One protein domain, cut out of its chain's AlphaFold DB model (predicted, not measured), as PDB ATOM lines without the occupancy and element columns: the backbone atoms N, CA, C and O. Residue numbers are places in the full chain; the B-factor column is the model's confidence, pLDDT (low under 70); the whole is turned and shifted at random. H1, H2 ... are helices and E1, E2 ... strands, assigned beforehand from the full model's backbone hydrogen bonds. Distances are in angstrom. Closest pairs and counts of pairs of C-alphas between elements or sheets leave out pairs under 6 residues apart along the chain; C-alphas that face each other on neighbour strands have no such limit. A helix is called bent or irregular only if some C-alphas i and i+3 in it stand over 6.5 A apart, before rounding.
ATOM      1  N   TRP A   6      14.675  49.757 122.815       74.56
ATOM      2  CA  TRP A   6      15.618  50.338 121.861       74.56
ATOM      3  C   TRP A   6      16.958  49.603 121.763       74.56
ATOM      4  O   TRP A   6      17.503  49.481 120.672       74.56
ATOM      5  N   PHE A   7      17.464  49.058 122.871       82.00
ATOM      6  CA  PHE A   7      18.723  48.315 122.885       82.00
ATOM      7  C   PHE A   7      18.636  47.033 122.045       82.00
ATOM      8  O   PHE A   7      19.537  46.740 121.262       82.00
ATOM      9  N   TYR A   8      17.522  46.303 122.145       81.50
ATOM     10  CA  TYR A   8      17.305  45.082 121.363       81.50
ATOM     11  C   TYR A   8      17.155  45.387 119.872       81.50
ATOM     12  O   TYR A   8      17.712  44.669 119.047       81.50
ATOM     13  N   THR A   9      16.467  46.475 119.525       82.94
ATOM     14  CA  THR A   9      16.311  46.902 118.129       82.94
ATOM     15  C   THR A   9      17.653  47.287 117.503       82.94
ATOM     16  O   THR A   9      17.964  46.849 116.399       82.94
ATOM     17  N   ILE A  10      18.481  48.050 118.223       86.88
ATOM     18  CA  ILE A  10      19.824  48.441 117.767       86.88
ATOM     19  C   ILE A  10      20.717  47.206 117.603       86.88
ATOM     20  O   ILE A  10      21.373  47.050 116.573       86.88
ATOM     21  N   SER A  11      20.690  46.290 118.576       85.81
ATOM     22  CA  SER A  11      21.436  45.031 118.502       85.81
ATOM     23  C   SER A  11      21.003  44.171 117.309       85.81
ATOM     24  O   SER A  11      21.852  43.582 116.643       85.81
ATOM     25  N   ALA A  12      19.702  44.115 117.009       85.44
ATOM     26  CA  ALA A  12      19.179  43.368 115.869       85.44
ATOM     27  C   ALA A  12      19.677  43.952 114.535       85.44
ATOM     28  O   ALA A  12      20.206  43.217 113.701       85.44
ATOM     29  N   ILE A  13      19.605  45.275 114.357       88.81
ATOM     30  CA  ILE A  13      20.072  45.952 113.134       88.81
ATOM     31  C   ILE A  13      21.578  45.745 112.924       88.81
ATOM     32  O   ILE A  13      22.011  45.425 111.812       88.81
ATOM     33  N   LEU A  14      22.377  45.875 113.988       88.56
ATOM     34  CA  LEU A  14      23.820  45.626 113.940       88.56
ATOM     35  C   LEU A  14      24.124  44.182 113.538       88.56
ATOM     36  O   LEU A  14      24.948  43.959 112.652       88.56
ATOM     37  N   SER A  15      23.431  43.205 114.124       86.44
ATOM     38  CA  SER A  15      23.658  41.791 113.806       86.44
ATOM     39  C   SER A  15      23.360  41.458 112.338       86.44
ATOM     40  O   SER A  15      24.201  40.859 111.670       86.44
ATOM     41  N   ILE A  16      22.238  41.939 111.789       87.50
ATOM     42  CA  ILE A  16      21.872  41.735 110.378       87.50
ATOM     43  C   ILE A  16      22.889  42.412 109.451       87.50
ATOM     44  O   ILE A  16      23.331  41.814 108.468       87.50
ATOM     45  N   SER A  17      23.307  43.636 109.786       85.19
ATOM     46  CA  SER A  17      24.293  44.380 108.994       85.19
ATOM     47  C   SER A  17      25.651  43.675 108.979       85.19
ATOM     48  O   SER A  17      26.290  43.577 107.934       85.19
ATOM     49  N   THR A  18      26.068  43.117 110.117       88.06
ATOM     50  CA  THR A  18      27.352  42.415 110.243       88.06
ATOM     51  C   THR A  18      27.344  41.114 109.442       88.06
ATOM     52  O   THR A  18      28.301  40.833 108.725       88.06
ATOM     53  N   ILE A  19      26.242  40.355 109.481       85.94
ATOM     54  CA  ILE A  19      26.061  39.141 108.669       85.94
ATOM     55  C   ILE A  19      26.097  39.479 107.172       85.94
ATOM     56  O   ILE A  19      26.756  38.780 106.406       85.94
ATOM     57  N   GLY A  20      25.448  40.570 106.753       80.75
ATOM     58  CA  GLY A  20      25.479  41.026 105.360       80.75
ATOM     59  C   GLY A  20      26.887  41.388 104.874       80.75
ATOM     60  O   GLY A  20      27.281  40.996 103.775       80.75
ATOM     61  N   ILE A  21      27.672  42.082 105.706       82.94
ATOM     62  CA  ILE A  21      29.064  42.446 105.396       82.94
ATOM     63  C   ILE A  21      29.948  41.198 105.328       82.94
ATOM     64  O   ILE A  21      30.693  41.034 104.364       82.94
ATOM     65  N   LEU A  22      29.839  40.297 106.309       79.75
ATOM     66  CA  LEU A  22      30.571  39.028 106.322       79.75
ATOM     67  C   LEU A  22      30.257  38.206 105.069       79.75
ATOM     68  O   LEU A  22      31.170  37.729 104.401       79.75
ATOM     69  N   TYR A  23      28.981  38.112 104.690       74.44
ATOM     70  CA  TYR A  23      28.576  37.402 103.482       74.44
ATOM     71  C   TYR A  23      29.213  38.004 102.219       74.44
ATOM     72  O   TYR A  23      29.715  37.289 101.356       74.44
ATOM     73  N   PHE A  24      29.238  39.332 102.104       71.00
ATOM     74  CA  PHE A  24      29.868  39.991 100.964       71.00
ATOM     75  C   PHE A  24      31.386  39.759 100.920       71.00
ATOM     76  O   PHE A  24      31.928  39.454  99.862       71.00
ATOM     77  N   VAL A  25      32.074  39.866 102.057       71.38
ATOM     78  CA  VAL A  25      33.535  39.714 102.120       71.38
ATOM     79  C   VAL A  25      33.974  38.278 101.828       71.38
ATOM     80  O   VAL A  25      34.953  38.100 101.111       71.38
ATOM     81  N   PHE A  26      33.257  37.274 102.343       65.94
ATOM     82  CA  PHE A  26      33.655  35.864 102.241       65.94
ATOM     83  C   PHE A  26      33.145  35.131 100.995       65.94
ATOM     84  O   PHE A  26      33.699  34.095 100.641       65.94
ATOM     85  N   PHE A  27      32.093  35.620 100.332       62.38
ATOM     86  CA  PHE A  27      31.513  34.917  99.177       62.38
ATOM     87  C   PHE A  27      31.654  35.681  97.857       62.38
ATOM     88  O   PHE A  27      31.490  35.092  96.789       62.38
ATOM     89  N   TYR A  28      32.018  36.968  97.875       63.00
ATOM     90  CA  TYR A  28      32.247  37.741  96.650       63.00
ATOM     91  C   TYR A  28      33.709  37.650  96.186       63.00
ATOM     92  O   TYR A  28      34.432  38.646  96.095       63.00
ATOM     93  N   HIS A  29      34.154  36.431  95.880       66.12
ATOM     94  CA  HIS A  29      35.506  36.166  95.397       66.12
ATOM     95  C   HIS A  29      35.523  35.950  93.883       66.12
ATOM     96  O   HIS A  29      34.897  35.053  93.325       66.12
ATOM     97  N   GLY A  30      36.263  36.825  93.209       68.94
ATOM     98  CA  GLY A  30      36.610  36.683  91.804       68.94
ATOM     99  C   GLY A  30      38.052  36.228  91.629       68.94
ATOM    100  O   GLY A  30      38.814  36.174  92.589       68.94
ATOM    101  N   PHE A  31      38.439  35.979  90.386       73.69
ATOM    102  CA  PHE A  31      39.816  35.671  90.020       73.69
ATOM    103  C   PHE A  31      40.237  36.523  88.825       73.69
ATOM    104  O   PHE A  31      39.419  36.923  87.986       73.69
ATOM    105  N   ASP A  32      41.527  36.831  88.787       81.38
ATOM    106  CA  ASP A  32      42.124  37.605  87.711       81.38
ATOM    107  C   ASP A  32      42.543  36.654  86.588       81.38
ATOM    108  O   ASP A  32      43.280  35.691  86.802       81.38
ATOM    109  N   ILE A  33      42.065  36.922  85.375       81.44
ATOM    110  CA  ILE A  33      42.435  36.186  84.169       81.44
ATOM    111  C   ILE A  33      43.334  37.064  83.323       81.44
ATOM    112  O   ILE A  33      43.021  38.216  83.018       81.44
ATOM    113  N   THR A  34      44.435  36.472  82.880       87.06
ATOM    114  CA  THR A  34      45.322  37.058  81.886       87.06
ATOM    115  C   THR A  34      45.345  36.165  80.653       87.06
ATOM    116  O   THR A  34      45.724  35.001  80.739       87.06
ATOM    117  N   ILE A  35      44.952  36.712  79.503       84.62
ATOM    118  CA  ILE A  35      45.009  36.033  78.208       84.62
ATOM    119  C   ILE A  35      46.115  36.664  77.373       84.62
ATOM    120  O   ILE A  35      46.114  37.870  77.134       84.62
ATOM    121  N   ASN A  36      47.043  35.835  76.906       88.56
ATOM    122  CA  ASN A  36      48.123  36.250  76.019       88.56
ATOM    123  C   ASN A  36      47.832  35.737  74.610       88.56
ATOM    124  O   ASN A  36      47.879  34.528  74.375       88.56
ATOM    125  N   ASN A  37      47.556  36.642  73.672       87.44
ATOM    126  CA  ASN A  37      47.437  36.280  72.269       87.44
ATOM    127  C   ASN A  37      48.838  36.049  71.695       87.44
ATOM    128  O   ASN A  37      49.545  37.003  71.405       87.44
ATOM    129  N   LYS A  38      49.243  34.786  71.538       87.44
ATOM    130  CA  LYS A  38      50.531  34.408  70.921       87.44
ATOM    131  C   LYS A  38      50.443  34.201  69.407       87.44
ATOM    132  O   LYS A  38      51.377  33.684  68.800       87.44
ATOM    133  N   THR A  39      49.305  34.521  68.802       84.44
ATOM    134  CA  THR A  39      49.114  34.380  67.359       84.44
ATOM    135  C   THR A  39      49.516  35.664  66.645       84.44
ATOM    136  O   THR A  39      49.575  36.737  67.244       84.44
ATOM    137  N   ASN A  40      49.754  35.553  65.338       87.62
ATOM    138  CA  ASN A  40      49.995  36.692  64.458       87.62
ATOM    139  C   ASN A  40      48.697  37.381  63.987       87.62
ATOM    140  O   ASN A  40      48.745  38.217  63.087       87.62
ATOM    141  N   ARG A  41      47.541  37.018  64.557       85.94
ATOM    142  CA  ARG A  41      46.217  37.525  64.183       85.94
ATOM    143  C   ARG A  41      45.497  38.073  65.403       85.94
ATOM    144  O   ARG A  41      45.793  37.704  66.535       85.94
ATOM    145  N   ASP A  42      44.531  38.941  65.161       85.12
ATOM    146  CA  ASP A  42      43.677  39.468  66.217       85.12
ATOM    147  C   ASP A  42      42.639  38.421  66.630       85.12
ATOM    148  O   ASP A  42      41.987  37.811  65.779       85.12
ATOM    149  N   ILE A  43      42.493  38.223  67.940       80.75
ATOM    150  CA  ILE A  43      41.480  37.348  68.527       80.75
ATOM    151  C   ILE A  43      40.235  38.184  68.795       80.75
ATOM    152  O   ILE A  43      40.262  39.110  69.604       80.75
ATOM    153  N   GLU A  44      39.132  37.833  68.146       81.38
ATOM    154  CA  GLU A  44      37.840  38.500  68.303       81.38
ATOM    155  C   GLU A  44      36.816  37.547  68.932       81.38
ATOM    156  O   GLU A  44      36.908  36.330  68.784       81.38
ATOM    157  N   ASN A  45      35.805  38.104  69.607       72.69
ATOM    158  CA  ASN A  45      34.633  37.370  70.107       72.69
ATOM    159  C   ASN A  45      34.919  36.232  71.109       72.69
ATOM    160  O   ASN A  45      34.114  35.307  71.250       72.69
ATOM    161  N   LEU A  46      36.021  36.312  71.861       72.44
ATOM    162  CA  LEU A  46      36.312  35.331  72.904       72.44
ATOM    163  C   LEU A  46      35.218  35.365  73.985       72.44
ATOM    164  O   LEU A  46      34.873  36.432  74.499       72.44
ATOM    165  N   THR A  47      34.654  34.191  74.288       71.00
ATOM    166  CA  THR A  47      33.502  34.042  75.185       71.00
ATOM    167  C   THR A  47      33.821  33.097  76.329       71.00
ATOM    168  O   THR A  47      33.772  31.884  76.174       71.00
ATOM    169  N   ILE A  48      34.071  33.641  77.513       67.44
ATOM    170  CA  ILE A  48      34.264  32.815  78.709       67.44
ATOM    171  C   ILE A  48      32.899  32.347  79.203       67.44
ATOM    172  O   ILE A  48      31.970  33.153  79.246       67.44
ATOM    173  N   THR A  49      32.784  31.065  79.550       67.94
ATOM    174  CA  THR A  49      31.563  30.468  80.102       67.94
ATOM    175  C   THR A  49      31.878  29.876  81.474       67.94
ATOM    176  O   THR A  49      32.874  29.187  81.631       67.94
ATOM    177  N   ASP A  50      31.053  30.144  82.483       65.50
ATOM    178  CA  ASP A  50      31.108  29.416  83.757       65.50
ATOM    179  C   ASP A  50      30.164  28.203  83.671       65.50
ATOM    180  O   ASP A  50      29.052  28.307  83.148       65.50
ATOM    181  N   GLY A  51      30.597  27.044  84.169       61.22
ATOM    182  CA  GLY A  51      29.785  25.826  84.193       61.22
ATOM    183  C   GLY A  51      28.556  25.928  85.105       61.22
ATOM    184  O   GLY A  51      27.595  25.190  84.914       61.22
ATOM    185  N   ARG A  52      28.546  26.862  86.069       60.38
ATOM    186  CA  ARG A  52      27.446  27.020  87.046       60.38
ATOM    187  C   ARG A  52      26.305  27.907  86.561       60.38
ATOM    188  O   ARG A  52      25.151  27.709  86.931       60.38
ATOM    189  N   LYS A  53      26.621  28.899  85.734       58.50
ATOM    190  CA  LYS A  53      25.668  29.763  85.034       58.50
ATOM    191  C   LYS A  53      26.328  30.191  83.746       58.50
ATOM    192  O   LYS A  53      27.482  30.597  83.773       58.50
ATOM    193  N   LEU A  54      25.568  30.172  82.654       56.00
ATOM    194  CA  LEU A  54      25.996  30.591  81.322       56.00
ATOM    195  C   LEU A  54      26.267  32.109  81.289       56.00
ATOM    196  O   LEU A  54      25.548  32.886  80.667       56.00
ATOM    197  N   GLN A  55      27.277  32.555  82.027       59.84
ATOM    198  CA  GLN A  55      27.717  33.931  82.083       59.84
ATOM    199  C   GLN A  55      28.693  34.100  80.933       59.84
ATOM    200  O   GLN A  55      29.868  33.771  81.033       59.84
ATOM    201  N   LYS A  56      28.145  34.523  79.795       64.12
ATOM    202  CA  LYS A  56      28.913  34.802  78.588       64.12
ATOM    203  C   LYS A  56      29.571  36.163  78.740       64.12
ATOM    204  O   LYS A  56      28.907  37.192  78.620       64.12
ATOM    205  N   PHE A  57      30.873  36.173  78.976       68.00
ATOM    206  CA  PHE A  57      31.657  37.402  78.925       68.00
ATOM    207  C   PHE A  57      32.156  37.603  77.501       68.00
ATOM    208  O   PHE A  57      32.991  36.827  77.042       68.00
ATOM    209  N   LYS A  58      31.658  38.629  76.805       69.75
ATOM    210  CA  LYS A  58      32.255  39.051  75.534       69.75
ATOM    211  C   LYS A  58      33.532  39.820  75.837       69.75
ATOM    212  O   LYS A  58      33.473  40.907  76.410       69.75
ATOM    213  N   MET A  59      34.672  39.252  75.471       71.88
ATOM    214  CA  MET A  59      35.936  39.974  75.534       71.88
ATOM    215  C   MET A  59      36.100  40.920  74.337       71.88
ATOM    216  O   MET A  59      35.607  40.616  73.246       71.88
ATOM    217  N   PRO A  60      36.799  42.054  74.528       80.00
ATOM    218  CA  PRO A  60      37.215  42.905  73.423       80.00
ATOM    219  C   PRO A  60      38.229  42.175  72.535       80.00
ATOM    220  O   PRO A  60      38.812  41.163  72.929       80.00
ATOM    221  N   THR A  61      38.461  42.717  71.342       86.06
ATOM    222  CA  THR A  61      39.506  42.230  70.442       86.06
ATOM    223  C   THR A  61      40.867  42.256  71.134       86.06
ATOM    224  O   THR A  61      41.297  43.292  71.640       86.06
ATOM    225  N   ILE A  62      41.558  41.118  71.145       86.81
ATOM    226  CA  ILE A  62      42.924  41.000  71.653       86.81
ATOM    227  C   ILE A  62      43.854  41.006  70.447       86.81
ATOM    228  O   ILE A  62      43.932  40.019  69.713       86.81
ATOM    229  N   HIS A  63      44.564  42.112  70.240       89.06
ATOM    230  CA  HIS A  63      45.479  42.230  69.107       89.06
ATOM    231  C   HIS A  63      46.595  41.177  69.138       89.06
ATOM    232  O   HIS A  63      46.971  40.670  70.201       89.06
ATOM    233  N   SER A  64      47.126  40.859  67.960       89.06
ATOM    234  CA  SER A  64      48.298  39.995  67.769       89.06
ATOM    235  C   SER A  64      49.434  40.326  68.746       89.06
ATOM    236  O   SER A  64      49.806  41.492  68.916       89.06
ATOM    237  N   ASN A  65      49.990  39.304  69.408       90.75
ATOM    238  CA  ASN A  65      51.070  39.430  70.401       90.75
ATOM    239  C   ASN A  65      50.767  40.364  71.589       90.75
ATOM    240  O   ASN A  65      51.687  40.807  72.283       90.75
ATOM    241  N   LYS A  66      49.492  40.687  71.842       90.94
ATOM    242  CA  LYS A  66      49.069  41.492  72.993       90.94
ATOM    243  C   LYS A  66      48.457  40.643  74.097       90.94
ATOM    244  O   LYS A  66      48.028  39.503  73.917       90.94
ATOM    245  N   GLN A  67      48.432  41.251  75.273       90.94
ATOM    246  CA  GLN A  67      47.857  40.702  76.485       90.94
ATOM    247  C   GLN A  67      46.551  41.422  76.806       90.94
ATOM    248  O   GLN A  67      46.459  42.642  76.682       90.94
ATOM    249  N   TYR A  68      45.573  40.664  77.286       85.62
ATOM    250  CA  TYR A  68      44.351  41.185  77.874       85.62
ATOM    251  C   TYR A  68      44.210  40.678  79.307       85.62
ATOM    252  O   TYR A  68      44.376  39.486  79.573       85.62
ATOM    253  N   LYS A  69      43.916  41.590  80.234       86.88
ATOM    254  CA  LYS A  69      43.673  41.280  81.644       86.88
ATOM    255  C   LYS A  69      42.238  41.635  81.987       86.88
ATOM    256  O   LYS A  69      41.776  42.725  81.658       86.88
ATOM    257  N   THR A  70      41.549  40.732  82.664       81.31
ATOM    258  CA  THR A  70      40.203  40.982  83.170       81.31
ATOM    259  C   THR A  70      39.999  40.299  84.508       81.31
ATOM    260  O   THR A  70      40.644  39.297  84.808       81.31
ATOM    261  N   LYS A  71      39.077  40.834  85.304       78.75
ATOM    262  CA  LYS A  71      38.686  40.258  86.585       78.75
ATOM    263  C   LYS A  71      37.300  39.659  86.451       78.75
ATOM    264  O   LYS A  71      36.333  40.388  86.221       78.75
ATOM    265  N   ILE A  72      37.191  38.347  86.624       74.44
ATOM    266  CA  ILE A  72      35.891  37.685  86.655       74.44
ATOM    267  C   ILE A  72      35.396  37.690  88.091       74.44
ATOM    268  O   ILE A  72      36.019  37.114  88.977       74.44
ATOM    269  N   LYS A  73      34.265  38.359  88.319       73.06
ATOM    270  CA  LYS A  73      33.566  38.344  89.604       73.06
ATOM    271  C   LYS A  73      32.634  37.139  89.622       73.06
ATOM    272  O   LYS A  73      31.600  37.167  88.958       73.06
ATOM    273  N   LEU A  74      32.995  36.108  90.376       67.12
ATOM    274  CA  LEU A  74      32.096  34.999  90.661       67.12
ATOM    275  C   LEU A  74      31.472  35.199  92.041       67.12
ATOM    276  O   LEU A  74      32.060  35.804  92.932       67.12
TER     277      LEU A  74
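Overview. This is residues 6 to 74 of the 95 residues of an uncharacterized protein of Bacillus pseudomycoides (UniProt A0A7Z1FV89). Look first for a two-stranded hairpin, E1 and E2, whose long loop, residues 37 to 66, folds back from the strands' far end as a second, looser finger. From the other end of the hairpin a single long helix, H1, sticks out as an arm with residues 6 to 26, and this arm makes much of the length. The printed part has 69 residues, with one named helix and two named strands in the order H1, E1, E2; the sheet's order is E1 - E2, antiparallel, and the class is mixed, helices and strands. The whole is extended, with a radius of gyration of the C-alphas of 20.2 A, and the C-alphas span 68 by 21 by 14 A.

Arrangement. Begin at the sheet, where E1, residues 30 to 36, and E2, residues 67 to 73, are antiparallel neighbours and form a hairpin, with 163 degrees between their directions. The C-alphas of Gly 30 and Lys 73, which face each other, are 4.1 A apart. Across the pair, look for N 33 and O 70 at 2.8 A and N 72 and O 31 at 3.0 A, both within hydrogen-bond range. In the long link from E1 to E2, residues 47 to 48 pair with residues 57 to 58, antiparallel, in stretches too short to be named. Before E1 comes H1, residues 6 to 27, joined to it by a tight link of 2 residues. H1 and E2 are apart. Every O i to N i+4 pair in H1 is within hydrogen-bond range.

Along the chain. Find C-alpha 30 at (36.610, 36.683, 91.804); from there E1 runs 19.5 A to Asn 36. E2 begins at Gln 67, runs 19.5 A and ends at C-alpha 73 at (33.566, 38.344, 89.604). For H1, find C-alpha 6 at (15.618, 50.338, 121.861) and go 31.7 A to C-alpha 27 at (31.513, 34.917, 99.177); H1 is not bent.

Size, cuts and confidence. The outline is a rod, and the two C-alphas farthest apart are those of Trp 6 and Asn 40, at 68.3 A. Residues 6 to 26, which belong to H1, stand free; the body without them has 48 residues and spans 39 by 18 by 14 A. The printed part has no cut. The link from E1 to E2, 30 residues, is long. The mean pLDDT of the printed part is 78.1, and in the B-factor column you will find values under 70 at residues 26 to 30, at residues 48 to 58 and at residue 74.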